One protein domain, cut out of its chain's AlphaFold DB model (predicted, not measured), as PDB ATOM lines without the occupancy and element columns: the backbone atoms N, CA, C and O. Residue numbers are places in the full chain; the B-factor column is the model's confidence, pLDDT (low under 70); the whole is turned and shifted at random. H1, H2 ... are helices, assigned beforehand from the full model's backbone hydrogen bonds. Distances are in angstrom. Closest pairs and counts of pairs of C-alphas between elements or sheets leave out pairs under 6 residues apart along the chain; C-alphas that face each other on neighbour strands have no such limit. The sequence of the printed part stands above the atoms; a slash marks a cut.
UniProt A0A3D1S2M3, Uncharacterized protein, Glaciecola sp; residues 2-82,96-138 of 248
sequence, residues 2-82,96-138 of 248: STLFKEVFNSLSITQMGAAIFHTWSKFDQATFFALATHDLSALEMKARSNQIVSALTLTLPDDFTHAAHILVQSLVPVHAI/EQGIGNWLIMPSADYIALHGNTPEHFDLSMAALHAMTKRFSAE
ATOM      1  N   SER A   2     142.951 209.853 226.196       54.31
ATOM      2  CA  SER A   2     143.182 208.435 225.901       54.31
ATOM      3  C   SER A   2     141.953 207.867 225.192       54.31
ATOM      4  O   SER A   2     140.831 208.051 225.667       54.31
ATOM      5  N   THR A   3     142.146 207.210 224.053       69.44
ATOM      6  CA  THR A   3     141.079 206.490 223.350       69.44
ATOM      7  C   THR A   3     140.589 205.318 224.200       69.44
ATOM      8  O   THR A   3     141.367 204.687 224.918       69.44
ATOM      9  N   LEU A   4     139.280 205.042 224.167       80.81
ATOM     10  CA  LEU A   4     138.708 203.903 224.887       80.81
ATOM     11  C   LEU A   4     139.232 202.595 224.290       80.81
ATOM     12  O   LEU A   4     139.356 202.467 223.076       80.81
ATOM     13  N   PHE A   5     139.460 201.593 225.135       82.56
ATOM     14  CA  PHE A   5     140.009 200.304 224.712       82.56
ATOM     15  C   PHE A   5     139.172 199.591 223.636       82.56
ATOM     16  O   PHE A   5     139.717 198.916 222.773       82.56
ATOM     17  N   LYS A   6     137.847 199.786 223.621       83.88
ATOM     18  CA  LYS A   6     136.967 199.235 222.576       83.88
ATOM     19  C   LYS A   6     137.242 199.775 221.170       83.88
ATOM     20  O   LYS A   6     136.898 199.112 220.196       83.88
ATOM     21  N   GLU A   7     137.906 200.926 221.057       87.94
ATOM     22  CA  GLU A   7     138.246 201.555 219.776       87.94
ATOM     23  C   GLU A   7     139.399 200.866 219.037       87.94
ATOM     24  O   GLU A   7     139.757 201.293 217.944       87.94
ATOM     25  N   VAL A   8     139.941 199.761 219.561       87.75
ATOM     26  CA  VAL A   8     140.779 198.841 218.770       87.75
ATOM     27  C   VAL A   8     139.986 198.203 217.613       87.75
ATOM     28  O   VAL A   8     140.540 197.936 216.544       87.75
ATOM     29  N   PHE A   9     138.669 198.045 217.797       93.12
ATOM     30  CA  PHE A   9     137.699 197.657 216.772       93.12
ATOM     31  C   PHE A   9     136.836 198.870 216.414       93.12
ATOM     32  O   PHE A   9     135.738 199.050 216.943       93.12
ATOM     33  N   ASN A  10     137.356 199.741 215.556       92.69
ATOM     34  CA  ASN A  10     136.647 200.917 215.057       92.69
ATOM     35  C   ASN A  10     136.401 200.773 213.547       92.69
ATOM     36  O   ASN A  10     136.918 199.856 212.908       92.69
ATOM     37  N   SER A  11     135.619 201.679 212.957       93.56
ATOM     38  CA  SER A  11     135.306 201.611 211.525       93.56
ATOM     39  C   SER A  11     136.555 201.624 210.638       93.56
ATOM     40  O   SER A  11     136.562 200.943 209.622       93.56
ATOM     41  N   LEU A  12     137.623 202.334 211.020       91.38
ATOM     42  CA  LEU A  12     138.869 202.369 210.249       91.38
ATOM     43  C   LEU A  12     139.573 201.004 210.249       91.38
ATOM     44  O   LEU A  12     139.905 200.507 209.174       91.38
ATOM     45  N   SER A  13     139.767 200.378 211.418       91.25
ATOM     46  CA  SER A  13     140.430 199.067 211.498       91.25
ATOM     47  C   SER A  13     139.610 197.967 210.821       91.25
ATOM     48  O   SER A  13     140.163 197.093 210.157       91.25
ATOM     49  N   ILE A  14     138.280 198.049 210.900       95.06
ATOM     50  CA  ILE A  14     137.375 197.130 210.202       95.06
ATOM     51  C   ILE A  14     137.455 197.327 208.681       95.06
ATOM     52  O   ILE A  14     137.566 196.346 207.948       95.06
ATOM     53  N   THR A  15     137.476 198.565 208.179       93.06
ATOM     54  CA  THR A  15     137.679 198.827 206.742       93.06
ATOM     55  C   THR A  15     139.016 198.278 206.251       93.06
ATOM     56  O   THR A  15     139.075 197.678 205.180       93.06
ATOM     57  N   GLN A  16     140.087 198.435 207.033       90.94
ATOM     58  CA  GLN A  16     141.411 197.902 206.692       90.94
ATOM     59  C   GLN A  16     141.405 196.374 206.586       90.94
ATOM     60  O   GLN A  16     141.951 195.830 205.627       90.94
ATOM     61  N   MET A  17     140.731 195.688 207.514       95.00
ATOM     62  CA  MET A  17     140.516 194.242 207.429       95.00
ATOM     63  C   MET A  17     139.792 193.858 206.133       95.00
ATOM     64  O   MET A  17     140.250 192.966 205.422       95.00
ATOM     65  N   GLY A  18     138.696 194.546 205.799       96.38
ATOM     66  CA  GLY A  18     137.936 194.262 204.581       96.38
ATOM     67  C   GLY A  18     138.753 194.473 203.302       96.38
ATOM     68  O   GLY A  18     138.705 193.642 202.395       96.38
ATOM     69  N   ALA A  19     139.564 195.533 203.254       94.88
ATOM     70  CA  ALA A  19     140.462 195.808 202.136       94.88
ATOM     71  C   ALA A  19     141.567 194.744 201.995       94.88
ATOM     72  O   ALA A  19     141.865 194.320 200.877       94.88
ATOM     73  N   ALA A  20     142.141 194.277 203.110       94.88
ATOM     74  CA  ALA A  20     143.137 193.205 203.111       94.88
ATOM     75  C   ALA A  20     142.560 191.888 202.569       94.88
ATOM     76  O   ALA A  20     143.167 191.253 201.707       94.88
ATOM     77  N   ILE A  21     141.356 191.517 203.014       97.69
ATOM     78  CA  ILE A  21     140.663 190.315 202.533       97.69
ATOM     79  C   ILE A  21     140.348 190.434 201.041       97.69
ATOM     80  O   ILE A  21     140.587 189.494 200.287       97.69
ATOM     81  N   PHE A  22     139.873 191.594 200.585       97.12
ATOM     82  CA  PHE A  22     139.588 191.817 199.170       97.12
ATOM     83  C   PHE A  22     140.830 191.767 198.280       97.12
ATOM     84  O   PHE A  22     140.758 191.277 197.154       97.12
ATOM     85  N   HIS A  23     141.972 192.261 198.768       95.38
ATOM     86  CA  HIS A  23     143.233 192.169 198.035       95.38
ATOM     87  C   HIS A  23     143.630 190.709 197.774       95.38
ATOM     88  O   HIS A  23     144.083 190.381 196.679       95.38
ATOM     89  N   THR A  24     143.393 189.830 198.750       96.19
ATOM     90  CA  THR A  24     143.611 188.382 198.631       96.19
ATOM     91  C   THR A  24     142.538 187.698 197.780       96.19
ATOM     92  O   THR A  24     142.837 186.817 196.975       96.19
ATOM     93  N   TRP A  25     141.275 188.095 197.945       97.75
ATOM     94  CA  TRP A  25     140.122 187.486 197.292       97.75
ATOM     95  C   TRP A  25     139.172 188.555 196.747       97.75
ATOM     96  O   TRP A  25     138.279 189.046 197.434       97.75
ATOM     97  N   SER A  26     139.316 188.875 195.460       96.94
ATOM     98  CA  SER A  26     138.586 189.969 194.796       96.94
ATOM     99  C   SER A  26     137.065 189.788 194.703       96.94
ATOM    100  O   SER A  26     136.364 190.720 194.311       96.94
ATOM    101  N   LYS A  27     136.533 188.608 195.053       97.12
ATOM    102  CA  LYS A  27     135.084 188.358 195.162       97.12
ATOM    103  C   LYS A  27     134.515 188.692 196.547       97.12
ATOM    104  O   LYS A  27     133.312 188.547 196.737       97.12
ATOM    105  N   PHE A  28     135.350 189.109 197.499       98.06
ATOM    106  CA  PHE A  28     134.910 189.472 198.841       98.06
ATOM    107  C   PHE A  28     133.949 190.669 198.808       98.06
ATOM    108  O   PHE A  28     134.298 191.743 198.309       98.06
ATOM    109  N   ASP A  29     132.749 190.499 199.365       96.56
ATOM    110  CA  ASP A  29     131.746 191.561 199.457       96.56
ATOM    111  C   ASP A  29     132.086 192.536 200.596       96.56
ATOM    112  O   ASP A  29     131.551 192.474 201.707       96.56
ATOM    113  N   GLN A  30     133.010 193.457 200.305       95.75
ATOM    114  CA  GLN A  30     133.454 194.483 201.250       95.75
ATOM    115  C   GLN A  30     132.306 195.356 201.765       95.75
ATOM    116  O   GLN A  30     132.341 195.781 202.919       95.75
ATOM    117  N   ALA A  31     131.309 195.644 200.923       96.94
ATOM    118  CA  ALA A  31     130.211 196.534 201.281       96.94
ATOM    119  C   ALA A  31     129.319 195.884 202.343       96.94
ATOM    120  O   ALA A  31     129.060 196.493 203.385       96.94
ATOM    121  N   THR A  32     128.922 194.628 202.121       98.31
ATOM    122  CA  THR A  32     128.149 193.856 203.100       98.31
ATOM    123  C   THR A  32     128.960 193.605 204.368       98.31
ATOM    124  O   THR A  32     128.449 193.819 205.468       98.31
ATOM    125  N   PHE A  33     130.242 193.239 204.242       98.62
ATOM    126  CA  PHE A  33     131.117 193.051 205.401       98.62
ATOM    127  C   PHE A  33     131.191 194.315 206.258       98.62
ATOM    128  O   PHE A  33     130.966 194.248 207.464       98.62
ATOM    129  N   PHE A  34     131.453 195.474 205.647       97.88
ATOM    130  CA  PHE A  34     131.559 196.738 206.368       97.88
ATOM    131  C   PHE A  34     130.239 197.109 207.054       97.88
ATOM    132  O   PHE A  34     130.250 197.463 208.236       97.88
ATOM    133  N   ALA A  35     129.108 196.981 206.353       98.31
ATOM    134  CA  ALA A  35     127.790 197.288 206.907       98.31
ATOM    135  C   ALA A  35     127.457 196.427 208.139       98.31
ATOM    136  O   ALA A  35     126.972 196.948 209.142       98.31
ATOM    137  N   LEU A  36     127.764 195.127 208.088       98.56
ATOM    138  CA  LEU A  36     127.546 194.196 209.197       98.56
ATOM    139  C   LEU A  36     128.538 194.422 210.344       98.56
ATOM    140  O   LEU A  36     128.146 194.510 211.505       98.56
ATOM    141  N   ALA A  37     129.829 194.532 210.030       98.25
ATOM    142  CA  ALA A  37     130.893 194.611 211.024       98.25
ATOM    143  C   ALA A  37     130.893 195.945 211.786       98.25
ATOM    144  O   ALA A  37     131.337 195.987 212.933       98.25
ATOM    145  N   THR A  38     130.377 197.025 211.184       97.75
ATOM    146  CA  THR A  38     130.333 198.369 211.789       97.75
ATOM    147  C   THR A  38     128.960 198.789 212.311       97.75
ATOM    148  O   THR A  38     128.800 199.921 212.773       97.75
ATOM    149  N   HIS A  39     127.977 197.885 212.290       97.94
ATOM    150  CA  HIS A  39     126.640 198.166 212.798       97.94
ATOM    151  C   HIS A  39     126.679 198.586 214.281       97.94
ATOM    152  O   HIS A  39     127.234 197.876 215.113       97.94
ATOM    153  N   ASP A  40     126.143 199.772 214.590       96.44
ATOM    154  CA  ASP A  40     126.008 200.349 215.940       96.44
ATOM    155  C   ASP A  40     127.210 200.133 216.892       96.44
ATOM    156  O   ASP A  40     127.067 199.802 218.072       96.44
ATOM    157  N   LEU A  41     128.443 200.342 216.404       95.88
ATOM    158  CA  LEU A  41     129.652 200.176 217.230       95.88
ATOM    159  C   LEU A  41     129.637 201.036 218.506       95.88
ATOM    160  O   LEU A  41     130.270 200.674 219.503       95.88
ATOM    161  N   SER A  42     128.930 202.170 218.499       94.50
ATOM    162  CA  SER A  42     128.763 203.046 219.664       94.50
ATOM    163  C   SER A  42     128.165 202.324 220.870       94.50
ATOM    164  O   SER A  42     128.639 202.541 221.989       94.50
ATOM    165  N   ALA A  43     127.183 201.446 220.644       95.94
ATOM    166  CA  ALA A  43     126.495 200.700 221.693       95.94
ATOM    167  C   ALA A  43     127.272 199.466 222.185       95.94
ATOM    168  O   ALA A  43     126.938 198.897 223.223       95.94
ATOM    169  N   LEU A  44     128.314 199.044 221.462       96.31
ATOM    170  CA  LEU A  44     129.035 197.801 221.733       96.31
ATOM    171  C   LEU A  44     130.334 198.023 222.508       96.31
ATOM    172  O   LEU A  44     131.139 198.901 222.188       96.31
ATOM    173  N   GLU A  45     130.582 197.139 223.472       94.81
ATOM    174  CA  GLU A  45     131.870 196.990 224.155       94.81
ATOM    175  C   GLU A  45     132.833 196.076 223.376       94.81
ATOM    176  O   GLU A  45     132.428 195.360 222.460       94.81
ATOM    177  N   MET A  46     134.121 196.077 223.745       93.44
ATOM    178  CA  MET A  46     135.211 195.456 222.964       93.44
ATOM    179  C   MET A  46     134.898 194.030 222.473       93.44
ATOM    180  O   MET A  46     134.980 193.761 221.274       93.44
ATOM    181  N   LYS A  47     134.493 193.114 223.368       93.31
ATOM    182  CA  LYS A  47     134.238 191.715 222.979       93.31
ATOM    183  C   LYS A  47     133.011 191.583 222.073       93.31
ATOM    184  O   LYS A  47     133.018 190.749 221.174       93.31
ATOM    185  N   ALA A  48     131.992 192.420 222.267       96.38
ATOM    186  CA  ALA A  48     130.813 192.435 221.406       96.38
ATOM    187  C   ALA A  48     131.159 192.931 219.991       96.38
ATOM    188  O   ALA A  48     130.719 192.323 219.020       96.38
ATOM    189  N   ARG A  49     132.031 193.945 219.867       97.81
ATOM    190  CA  ARG A  49     132.568 194.384 218.567       97.81
ATOM    191  C   ARG A  49     133.355 193.270 217.867       97.81
ATOM    192  O   ARG A  49     133.130 193.009 216.692       97.81
ATOM    193  N   SER A  50     134.223 192.560 218.594       97.25
ATOM    194  CA  SER A  50     134.946 191.396 218.054       97.25
ATOM    195  C   SER A  50     133.986 190.306 217.557       97.25
ATOM    196  O   SER A  50     134.137 189.834 216.432       97.25
ATOM    197  N   ASN A  51     132.959 189.957 218.338       97.88
ATOM    198  CA  ASN A  51     131.955 188.972 217.928       97.88
ATOM    199  C   ASN A  51     131.167 189.427 216.686       97.88
ATOM    200  O   ASN A  51     130.885 188.609 215.815       97.88
ATOM    201  N   GLN A  52     130.849 190.720 216.572       98.69
ATOM    202  CA  GLN A  52     130.190 191.274 215.389       98.69
ATOM    203  C   GLN A  52     131.051 191.120 214.126       98.69
ATOM    204  O   GLN A  52     130.531 190.740 213.078       98.69
ATOM    205  N   ILE A  53     132.368 191.328 214.228       98.69
ATOM    206  CA  ILE A  53     133.302 191.075 213.119       98.69
ATOM    207  C   ILE A  53     133.294 189.588 212.735       98.69
ATOM    208  O   ILE A  53     133.220 189.277 211.551       98.69
ATOM    209  N   VAL A  54     133.306 188.661 213.702       98.75
ATOM    210  CA  VAL A  54     133.224 187.210 213.423       98.75
ATOM    211  C   VAL A  54     131.937 186.856 212.671       98.75
ATOM    212  O   VAL A  54     131.981 186.103 211.696       98.75
ATOM    213  N   SER A  55     130.796 187.412 213.088       98.75
ATOM    214  CA  SER A  55     129.515 187.218 212.399       98.75
ATOM    215  C   SER A  55     129.543 187.775 210.974       98.75
ATOM    216  O   SER A  55     129.094 187.104 210.050       98.75
ATOM    217  N   ALA A  56     130.121 188.962 210.772       98.75
ATOM    218  CA  ALA A  56     130.274 189.548 209.443       98.75
ATOM    219  C   ALA A  56     131.180 188.695 208.540       98.75
ATOM    220  O   ALA A  56     130.805 188.415 207.405       98.75
ATOM    221  N   LEU A  57     132.326 188.218 209.045       98.75
ATOM    222  CA  LEU A  57     133.213 187.291 208.325       98.75
ATOM    223  C   LEU A  57     132.484 185.996 207.945       98.75
ATOM    224  O   LEU A  57     132.605 185.532 206.819       98.75
ATOM    225  N   THR A  58     131.683 185.444 208.859       98.62
ATOM    226  CA  THR A  58     130.869 184.237 208.620       98.62
ATOM    227  C   THR A  58     129.902 184.399 207.455       98.62
ATOM    228  O   THR A  58     129.699 183.453 206.708       98.62
ATOM    229  N   LEU A  59     129.329 185.589 207.283       98.44
ATOM    230  CA  LEU A  59     128.350 185.860 206.230       98.44
ATOM    231  C   LEU A  59     128.974 186.299 204.897       98.44
ATOM    232  O   LEU A  59     128.250 186.427 203.914       98.44
ATOM    233  N   THR A  60     130.278 186.589 204.861       98.50
ATOM    234  CA  THR A  60     130.923 187.226 203.694       98.50
ATOM    235  C   THR A  60     132.151 186.492 203.166       98.50
ATOM    236  O   THR A  60     132.586 186.775 202.051       98.50
ATOM    237  N   LEU A  61     132.709 185.544 203.922       98.56
ATOM    238  CA  LEU A  61     133.704 184.590 203.429       98.56
ATOM    239  C   LEU A  61     133.029 183.409 202.704       98.56
ATOM    240  O   LEU A  61     131.828 183.203 202.864       98.56
ATOM    241  N   PRO A  62     133.776 182.625 201.902       98.19
ATOM    242  CA  PRO A  62     133.242 181.417 201.273       98.19
ATOM    243  C   PRO A  62     132.719 180.399 202.297       98.19
ATOM    244  O   PRO A  62     133.330 180.225 203.349       98.19
ATOM    245  N   ASP A  63     131.665 179.658 201.935       96.69
ATOM    246  CA  ASP A  63     131.128 178.558 202.758       96.69
ATOM    247  C   ASP A  63     132.145 177.420 202.967       96.69
ATOM    248  O   ASP A  63     132.120 176.724 203.982       96.69
ATOM    249  N   ASP A  64     133.056 177.221 202.007       98.12
ATOM    250  CA  ASP A  64     134.162 176.274 202.145       98.12
ATOM    251  C   ASP A  64     135.191 176.799 203.155       98.12
ATOM    252  O   ASP A  64     135.951 177.733 202.877       98.12
ATOM    253  N   PHE A  65     135.234 176.166 204.332       98.62
ATOM    254  CA  PHE A  65     136.131 176.561 205.417       98.62
ATOM    255  C   PHE A  65     137.601 176.569 204.986       98.62
ATOM    256  O   PHE A  65     138.344 177.474 205.365       98.62
ATOM    257  N   THR A  66     138.024 175.586 204.188       98.75
ATOM    258  CA  THR A  66     139.419 175.485 203.753       98.75
ATOM    259  C   THR A  66     139.826 176.716 202.948       98.75
ATOM    260  O   THR A  66     140.864 177.330 203.209       98.75
ATOM    261  N   HIS A  67     138.986 177.136 202.007       98.69
ATOM    262  CA  HIS A  67     139.181 178.348 201.226       98.69
ATOM    263  C   HIS A  67     139.144 179.605 202.104       98.69
ATOM    264  O   HIS A  67     140.045 180.440 202.006       98.69
ATOM    265  N   ALA A  68     138.166 179.726 203.003       98.75
ATOM    266  CA  ALA A  68     138.059 180.868 203.908       98.75
ATOM    267  C   ALA A  68     139.282 181.015 204.834       98.75
ATOM    268  O   ALA A  68     139.817 182.114 204.994       98.75
ATOM    269  N   ALA A  69     139.773 179.910 205.400       98.81
ATOM    270  CA  ALA A  69     140.963 179.892 206.245       98.81
ATOM    271  C   ALA A  69     142.215 180.333 205.473       98.81
ATOM    272  O   ALA A  69     142.984 181.156 205.976       98.81
ATOM    273  N   HIS A  70     142.400 179.853 204.238       98.75
ATOM    274  CA  HIS A  70     143.507 180.291 203.386       98.75
ATOM    275  C   HIS A  70     143.446 181.788 203.075       98.75
ATOM    276  O   HIS A  70     144.470 182.459 203.195       98.75
ATOM    277  N   ILE A  71     142.262 182.325 202.755       98.69
ATOM    278  CA  ILE A  71     142.080 183.763 202.517       98.69
ATOM    279  C   ILE A  71     142.508 184.567 203.749       98.69
ATOM    280  O   ILE A  71     143.286 185.515 203.628       98.69
ATOM    281  N   LEU A  72     142.044 184.187 204.944       98.62
ATOM    282  CA  LEU A  72     142.394 184.894 206.179       98.62
ATOM    283  C   LEU A  72     143.899 184.849 206.464       98.62
ATOM    284  O   LEU A  72     144.478 185.875 206.813       98.62
ATOM    285  N   VAL A  73     144.542 183.693 206.278       98.44
ATOM    286  CA  VAL A  73     145.991 183.532 206.485       98.44
ATOM    287  C   VAL A  73     146.805 184.330 205.460       98.44
ATOM    288  O   VAL A  73     147.794 184.961 205.825       98.44
ATOM    289  N   GLN A  74     146.392 184.344 204.192       97.50
ATOM    290  CA  GLN A  74     147.049 185.114 203.128       97.50
ATOM    291  C   GLN A  74     146.852 186.627 203.280       97.50
ATOM    292  O   GLN A  74     147.681 187.399 202.810       97.50
ATOM    293  N   SER A  75     145.802 187.044 203.989       96.75
ATOM    294  CA  SER A  75     145.517 188.453 204.276       96.75
ATOM    295  C   SER A  75     146.274 188.992 205.496       96.75
ATOM    296  O   SER A  75     146.097 190.157 205.846       96.75
ATOM    297  N   LEU A  76     147.082 188.173 206.183       94.56
ATOM    298  CA  LEU A  76     147.861 188.596 207.352       94.56
ATOM    299  C   LEU A  76     149.005 189.541 206.969       94.56
ATOM    300  O   LEU A  76     149.659 189.370 205.941       94.56
ATOM    301  N   VAL A  77     149.338 190.470 207.868       90.94
ATOM    302  CA  VAL A  77     150.567 191.270 207.739       90.94
ATOM    303  C   VAL A  77     151.829 190.385 207.810       90.94
ATOM    304  O   VAL A  77     151.805 189.291 208.400       90.94
ATOM    305  N   PRO A  78     152.977 190.830 207.267       87.94
ATOM    306  CA  PRO A  78     154.267 190.188 207.523       87.94
ATOM    307  C   PRO A  78     154.598 190.128 209.026       87.94
ATOM    308  O   PRO A  78     154.271 191.045 209.773       87.94
ATOM    309  N   VAL A  79     155.285 189.068 209.472       81.88
ATOM    310  CA  VAL A  79     155.574 188.806 210.905       81.88
ATOM    311  C   VAL A  79     156.328 189.962 211.589       81.88
ATOM    312  O   VAL A  79     156.050 190.288 212.736       81.88
ATOM    313  N   HIS A  80     157.231 190.651 210.884       61.75
ATOM    314  CA  HIS A  80     158.095 191.694 211.462       61.75
ATOM    315  C   HIS A  80     157.410 193.046 211.745       61.75
ATOM    316  O   HIS A  80     158.092 194.012 212.094       61.75
ATOM    317  N   ALA A  81     156.088 193.154 211.586       54.50
ATOM    318  CA  ALA A  81     155.369 194.411 211.792       54.50
ATOM    319  C   ALA A  81     155.189 194.799 213.279       54.50
ATOM    320  O   ALA A  81     154.946 195.968 213.562       54.50
ATOM    321  N   ILE A  82     155.353 193.867 214.233       55.03
ATOM    322  CA  ILE A  82     154.779 194.015 215.593       55.03
ATOM    323  C   ILE A  82     155.823 194.172 216.708       55.03
ATOM    324  O   ILE A  82     155.523 194.710 217.768       55.03
ATOM    325  N   GLU A  96     149.790 199.417 207.918       55.94
ATOM    326  CA  GLU A  96     149.813 197.957 207.828       55.94
ATOM    327  C   GLU A  96     148.805 197.454 206.781       55.94
ATOM    328  O   GLU A  96     147.595 197.436 206.994       55.94
ATOM    329  N   GLN A  97     149.315 197.049 205.614       69.19
ATOM    330  CA  GLN A  97     148.537 196.374 204.571       69.19
ATOM    331  C   GLN A  97     148.317 194.908 204.969       69.19
ATOM    332  O   GLN A  97     149.071 194.028 204.559       69.19
ATOM    333  N   GLY A  98     147.327 194.643 205.823       84.81
ATOM    334  CA  GLY A  98     146.958 193.283 206.212       84.81
ATOM    335  C   GLY A  98     146.245 193.189 207.558       84.81
ATOM    336  O   GLY A  98     146.021 194.178 208.250       84.81
ATOM    337  N   ILE A  99     145.915 191.963 207.946       92.25
ATOM    338  CA  ILE A  99     145.333 191.624 209.243       92.25
ATOM    339  C   ILE A  99     146.467 191.395 210.256       92.25
ATOM    340  O   ILE A  99     147.302 190.504 210.086       92.25
ATOM    341  N   GLY A 100     146.474 192.187 211.326       90.06
ATOM    342  CA  GLY A 100     147.420 192.110 212.443       90.06
ATOM    343  C   GLY A 100     146.815 192.671 213.733       90.06
ATOM    344  O   GLY A 100     145.649 193.083 213.750       90.06
ATOM    345  N   ASN A 101     147.592 192.682 214.819       88.12
ATOM    346  CA  ASN A 101     147.194 193.258 216.110       88.12
ATOM    347  C   ASN A 101     145.823 192.719 216.578       88.12
ATOM    348  O   ASN A 101     145.523 191.531 216.450       88.12
ATOM    349  N   TRP A 102     144.946 193.589 217.084       92.00
ATOM    350  CA  TRP A 102     143.622 193.210 217.581       92.00
ATOM    351  C   TRP A 102     142.729 192.524 216.547       92.00
ATOM    352  O   TRP A 102     141.869 191.742 216.943       92.00
ATOM    353  N   LEU A 103     142.933 192.744 215.244       94.44
ATOM    354  CA  LEU A 103     142.147 192.086 214.191       94.44
ATOM    355  C   LEU A 103     142.454 190.583 214.078       94.44
ATOM    356  O   LEU A 103     141.654 189.830 213.516       94.44
ATOM    357  N   ILE A 104     143.552 190.116 214.680       96.06
ATOM    358  CA  ILE A 104     143.822 188.685 214.839       96.06
ATOM    359  C   ILE A 104     142.782 188.017 215.732       96.06
ATOM    360  O   ILE A 104     142.390 186.895 215.444       96.06
ATOM    361  N   MET A 105     142.285 188.695 216.768       96.38
ATOM    362  CA  MET A 105     141.319 188.112 217.699       96.38
ATOM    363  C   MET A 105     140.038 187.609 217.002       96.38
ATOM    364  O   MET A 105     139.758 186.415 217.114       96.38
ATOM    365  N   PRO A 106     139.275 188.430 216.249       98.25
ATOM    366  CA  PRO A 106     138.120 187.929 215.506       98.25
ATOM    367  C   PRO A 106     138.509 186.954 214.382       98.25
ATOM    368  O   PRO A 106     137.765 186.016 214.117       98.25
ATOM    369  N   SER A 107     139.679 187.106 213.751       98.56
ATOM    370  CA  SER A 107     140.135 186.169 212.709       98.56
ATOM    371  C   SER A 107     140.393 184.766 213.271       98.56
ATOM    372  O   SER A 107     139.955 183.769 212.705       98.56
ATOM    373  N   ALA A 108     141.055 184.680 214.423       98.75
ATOM    374  CA  ALA A 108     141.318 183.431 215.121       98.75
ATOM    375  C   ALA A 108     140.023 182.833 215.696       98.75
ATOM    376  O   ALA A 108     139.811 181.622 215.616       98.75
ATOM    377  N   ASP A 109     139.121 183.668 216.226       98.75
ATOM    378  CA  ASP A 109     137.808 183.220 216.703       98.75
ATOM    379  C   ASP A 109     136.944 182.653 215.558       98.75
ATOM    380  O   ASP A 109     136.224 181.677 215.794       98.75
ATOM    381  N   TYR A 110     137.059 183.185 214.331       98.88
ATOM    382  CA  TYR A 110     136.464 182.607 213.117       98.88
ATOM    383  C   TYR A 110     137.030 181.209 212.828       98.88
ATOM    384  O   TYR A 110     136.255 180.262 212.678       98.88
ATOM    385  N   ILE A 111     138.363 181.042 212.836       98.88
ATOM    386  CA  ILE A 111     139.007 179.726 212.653       98.88
ATOM    387  C   ILE A 111     138.487 178.722 213.683       98.88
ATOM    388  O   ILE A 111     138.109 177.607 213.339       98.88
ATOM    389  N   ALA A 112     138.399 179.120 214.950       98.69
ATOM    390  CA  ALA A 112     137.923 178.234 216.005       98.69
ATOM    391  C   ALA A 112     136.408 177.971 215.956       98.69
ATOM    392  O   ALA A 112     135.940 176.991 216.534       98.69
ATOM    393  N   LEU A 113     135.618 178.854 215.338       98.56
ATOM    394  CA  LEU A 113     134.181 178.656 215.154       98.56
ATOM    395  C   LEU A 113     133.886 177.652 214.034       98.56
ATOM    396  O   LEU A 113     133.063 176.766 214.237       98.56
ATOM    397  N   HIS A 114     134.578 177.770 212.900       98.62
ATOM    398  CA  HIS A 114     134.268 177.008 211.682       98.62
ATOM    399  C   HIS A 114     135.190 175.805 211.443       98.62
ATOM    400  O   HIS A 114     134.809 174.844 210.782       98.62
ATOM    401  N   GLY A 115     136.395 175.828 212.014       98.25
ATOM    402  CA  GLY A 115     137.433 174.815 211.817       98.25
ATOM    403  C   GLY A 115     137.587 173.808 212.953       98.25
ATOM    404  O   GLY A 115     138.435 172.920 212.877       98.25
ATOM    405  N   ASN A 116     136.793 173.914 214.025       98.06
ATOM    406  CA  ASN A 116     136.895 173.009 215.174       98.06
ATOM    407  C   ASN A 116     136.206 171.656 214.925       98.06
ATOM    408  O   ASN A 116     135.287 171.255 215.639       98.06
ATOM    409  N   THR A 117     136.680 170.949 213.905       97.94
ATOM    410  CA  THR A 117     136.305 169.577 213.564       97.94
ATOM    411  C   THR A 117     137.568 168.713 213.473       97.94
ATOM    412  O   THR A 117     138.673 169.249 213.343       97.94
ATOM    413  N   PRO A 118     137.460 167.375 213.551       97.50
ATOM    414  CA  PRO A 118     138.616 166.499 213.365       97.50
ATOM    415  C   PRO A 118     139.260 166.601 211.977       97.50
ATOM    416  O   PRO A 118     140.470 166.417 211.876       97.50
ATOM    417  N   GLU A 119     138.461 166.882 210.943       97.94
ATOM    418  CA  GLU A 119     138.890 167.038 209.545       97.94
ATOM    419  C   GLU A 119     139.700 168.322 209.335       97.94
ATOM    420  O   GLU A 119     140.753 168.303 208.707       97.94
ATOM    421  N   HIS A 120     139.251 169.431 209.922       98.56
ATOM    422  CA  HIS A 120     139.886 170.740 209.766       98.56
ATOM    423  C   HIS A 120     140.939 171.050 210.838       98.56
ATOM    424  O   HIS A 120     141.460 172.168 210.877       98.56
ATOM    425  N   PHE A 121     141.256 170.094 211.715       98.69
ATOM    426  CA  PHE A 121     142.134 170.315 212.864       98.69
ATOM    427  C   PHE A 121     143.516 170.836 212.448       98.69
ATOM    428  O   PHE A 121     143.941 171.882 212.935       98.69
ATOM    429  N   ASP A 122     144.193 170.153 211.523       98.69
ATOM    430  CA  ASP A 122     145.566 170.505 211.138       98.69
ATOM    431  C   ASP A 122     145.626 171.877 210.452       98.69
ATOM    432  O   ASP A 122     146.475 172.707 210.788       98.69
ATOM    433  N   LEU A 123     144.669 172.163 209.559       98.88
ATOM    434  CA  LEU A 123     144.549 173.470 208.911       98.88
ATOM    435  C   LEU A 123     144.261 174.580 209.928       98.88
ATOM    436  O   LEU A 123     144.868 175.649 209.870       98.88
ATOM    437  N   SER A 124     143.373 174.325 210.889       98.88
ATOM    438  CA  SER A 124     143.052 175.291 211.940       98.88
ATOM    439  C   SER A 124     144.262 175.583 212.819       98.88
ATOM    440  O   SER A 124     144.558 176.745 213.082       98.88
ATOM    441  N   MET A 125     145.005 174.554 213.230       98.88
ATOM    442  CA  MET A 125     146.222 174.724 214.022       98.88
ATOM    443  C   MET A 125     147.303 175.489 213.252       98.88
ATOM    444  O   MET A 125     147.931 176.382 213.822       98.88
ATOM    445  N   ALA A 126     147.476 175.216 211.955       98.88
ATOM    446  CA  ALA A 126     148.379 175.978 211.093       98.88
ATOM    447  C   ALA A 126     147.945 177.449 210.949       98.88
ATOM    448  O   ALA A 126     148.779 178.355 211.018       98.88
ATOM    449  N   ALA A 127     146.642 177.714 210.817       98.88
ATOM    450  CA  ALA A 127     146.112 179.072 210.759       98.88
ATOM    451  C   ALA A 127     146.315 179.824 212.085       98.88
ATOM    452  O   ALA A 127     146.799 180.956 212.073       98.88
ATOM    453  N   LEU A 128     146.026 179.198 213.233       98.88
ATOM    454  CA  LEU A 128     146.254 179.798 214.554       98.88
ATOM    455  C   LEU A 128     147.743 180.062 214.817       98.88
ATOM    456  O   LEU A 128     148.084 181.103 215.380       98.88
ATOM    457  N   HIS A 129     148.629 179.169 214.366       98.75
ATOM    458  CA  HIS A 129     150.079 179.380 214.394       98.75
ATOM    459  C   HIS A 129     150.491 180.601 213.576       98.75
ATOM    460  O   HIS A 129     151.194 181.472 214.078       98.75
ATOM    461  N   ALA A 130     150.003 180.722 212.341       98.25
ATOM    462  CA  ALA A 130     150.290 181.883 211.510       98.25
ATOM    463  C   ALA A 130     149.754 183.178 212.145       98.25
ATOM    464  O   ALA A 130     150.463 184.184 212.195       98.25
ATOM    465  N   MET A 131     148.530 183.149 212.665       97.44
ATOM    466  CA  MET A 131     147.857 184.289 213.283       97.44
ATOM    467  C   MET A 131     148.539 184.756 214.570       97.44
ATOM    468  O   MET A 131     148.721 185.957 214.762       97.44
ATOM    469  N   THR A 132     148.967 183.838 215.442       96.56
ATOM    470  CA  THR A 132     149.555 184.220 216.734       96.56
ATOM    471  C   THR A 132     150.872 184.971 216.581       96.56
ATOM    472  O   THR A 132     151.160 185.839 217.392       96.56
ATOM    473  N   LYS A 133     151.621 184.740 215.494       94.50
ATOM    474  CA  LYS A 133     152.828 185.516 215.150       94.50
ATOM    475  C   LYS A 133     152.545 186.991 214.855       94.50
ATOM    476  O   LYS A 133     153.472 187.779 214.732       94.50
ATOM    477  N   ARG A 134     151.269 187.355 214.673       91.75
ATOM    478  CA  ARG A 134     150.803 188.716 214.385       91.75
ATOM    479  C   ARG A 134     149.987 189.328 215.528       91.75
ATOM    480  O   ARG A 134     149.422 190.395 215.323       91.75
ATOM    481  N   PHE A 135     149.853 188.650 216.671       91.75
ATOM    482  CA  PHE A 135     149.326 189.180 217.937       91.75
ATOM    483  C   PHE A 135     149.177 188.023 218.933       91.75
ATOM    484  O   PHE A 135     150.102 187.705 219.669       91.75
ATOM    485  N   SER A 136     148.004 187.382 218.961       94.12
ATOM    486  CA  SER A 136     147.719 186.249 219.833       94.12
ATOM    487  C   SER A 136     146.474 185.492 219.376       94.12
ATOM    488  O   SER A 136     145.435 186.095 219.105       94.12
ATOM    489  N   ALA A 137     146.564 184.161 219.359       98.00
ATOM    490  CA  ALA A 137     145.432 183.247 219.176       98.00
ATOM    491  C   ALA A 137     144.912 182.653 220.509       98.00
ATOM    492  O   ALA A 137     144.206 181.642 220.510       98.00
ATOM    493  N   GLU A 138     145.257 183.263 221.651       98.06
ATOM    494  CA  GLU A 138     145.041 182.714 223.005       98.06
ATOM    495  C   GLU A 138     143.585 182.396 223.359       98.06
ATOM    496  O   GLU A 138     143.344 181.501 224.163       98.06
TER     497      GLU A 138
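Overview. This is residues 2 to 82 and 96 to 138 of the 248 residues of an uncharacterized protein of Glaciecola sp (UniProt A0A3D1S2M3). Two sets of three helices pack together with their directions crossed: H2, H3 and the longest helix, H4, fold back and forth as two helical hairpins, and H5, H6 and H7 run side by side, with H6 crossing H4. Short H1 packs on the first turn of H4. The printed part has 124 residues with seven named helices, H1 to H7 in chain order, and no named strand: the class is all helix. It is compact, with a radius of gyration of the C-alphas of 13.4 A and spans of 41 by 29 by 25 A.

Along the chain. H4, residues 46 to 60, is 21.4 A long and begins at C-alpha 46 (135.211, 195.456, 222.964). H3 is residues 30 to 37, 10.1 A, and H2 residues 11 to 24, 20.3 A. H1, residues 5 to 8, spans 6.2 A. H6 is residues 101 to 114, 21.2 A; H5 residues 65 to 74, 14.1 A; H7 residues 121 to 132, 16.2 A, ending at C-alpha 132 (149.555, 184.220, 216.734).

Arrangement. H4 and H3 touch as a hairpin, closest C-alphas Ala 37 and Ile 53 at 4.8 A. H3 and H2 form another, Gly 18 and Gln 30 at 5.6 A. H1 touches H4 residues 46 to 49. H6, with residues 105 to 110, touches H4 at a steep tilt of 55 degrees, C-alphas of Ser 50 and Pro 106 at 5.3 A. H5, H6 and H7 are an up and down bundle, each running against the one before; H5 and H6 only just touch, with 3 pairs of C-alphas within 8 A. Every O i to N i+4 pair is within hydrogen-bond range in H2, H3, H4, H5 and H7, and 8 of 10 in H6; H1 is too short for one.

Size, cuts and confidence. The C-alphas farthest apart, Ser 2 and Glu 119, are 44.7 A apart. Residues 83 to 95 are not printed, a gap of 10.0 A between C-alphas 82 and 96. Confidence is under 70 at residues 2 to 3, 80 to 82 and 96 to 97.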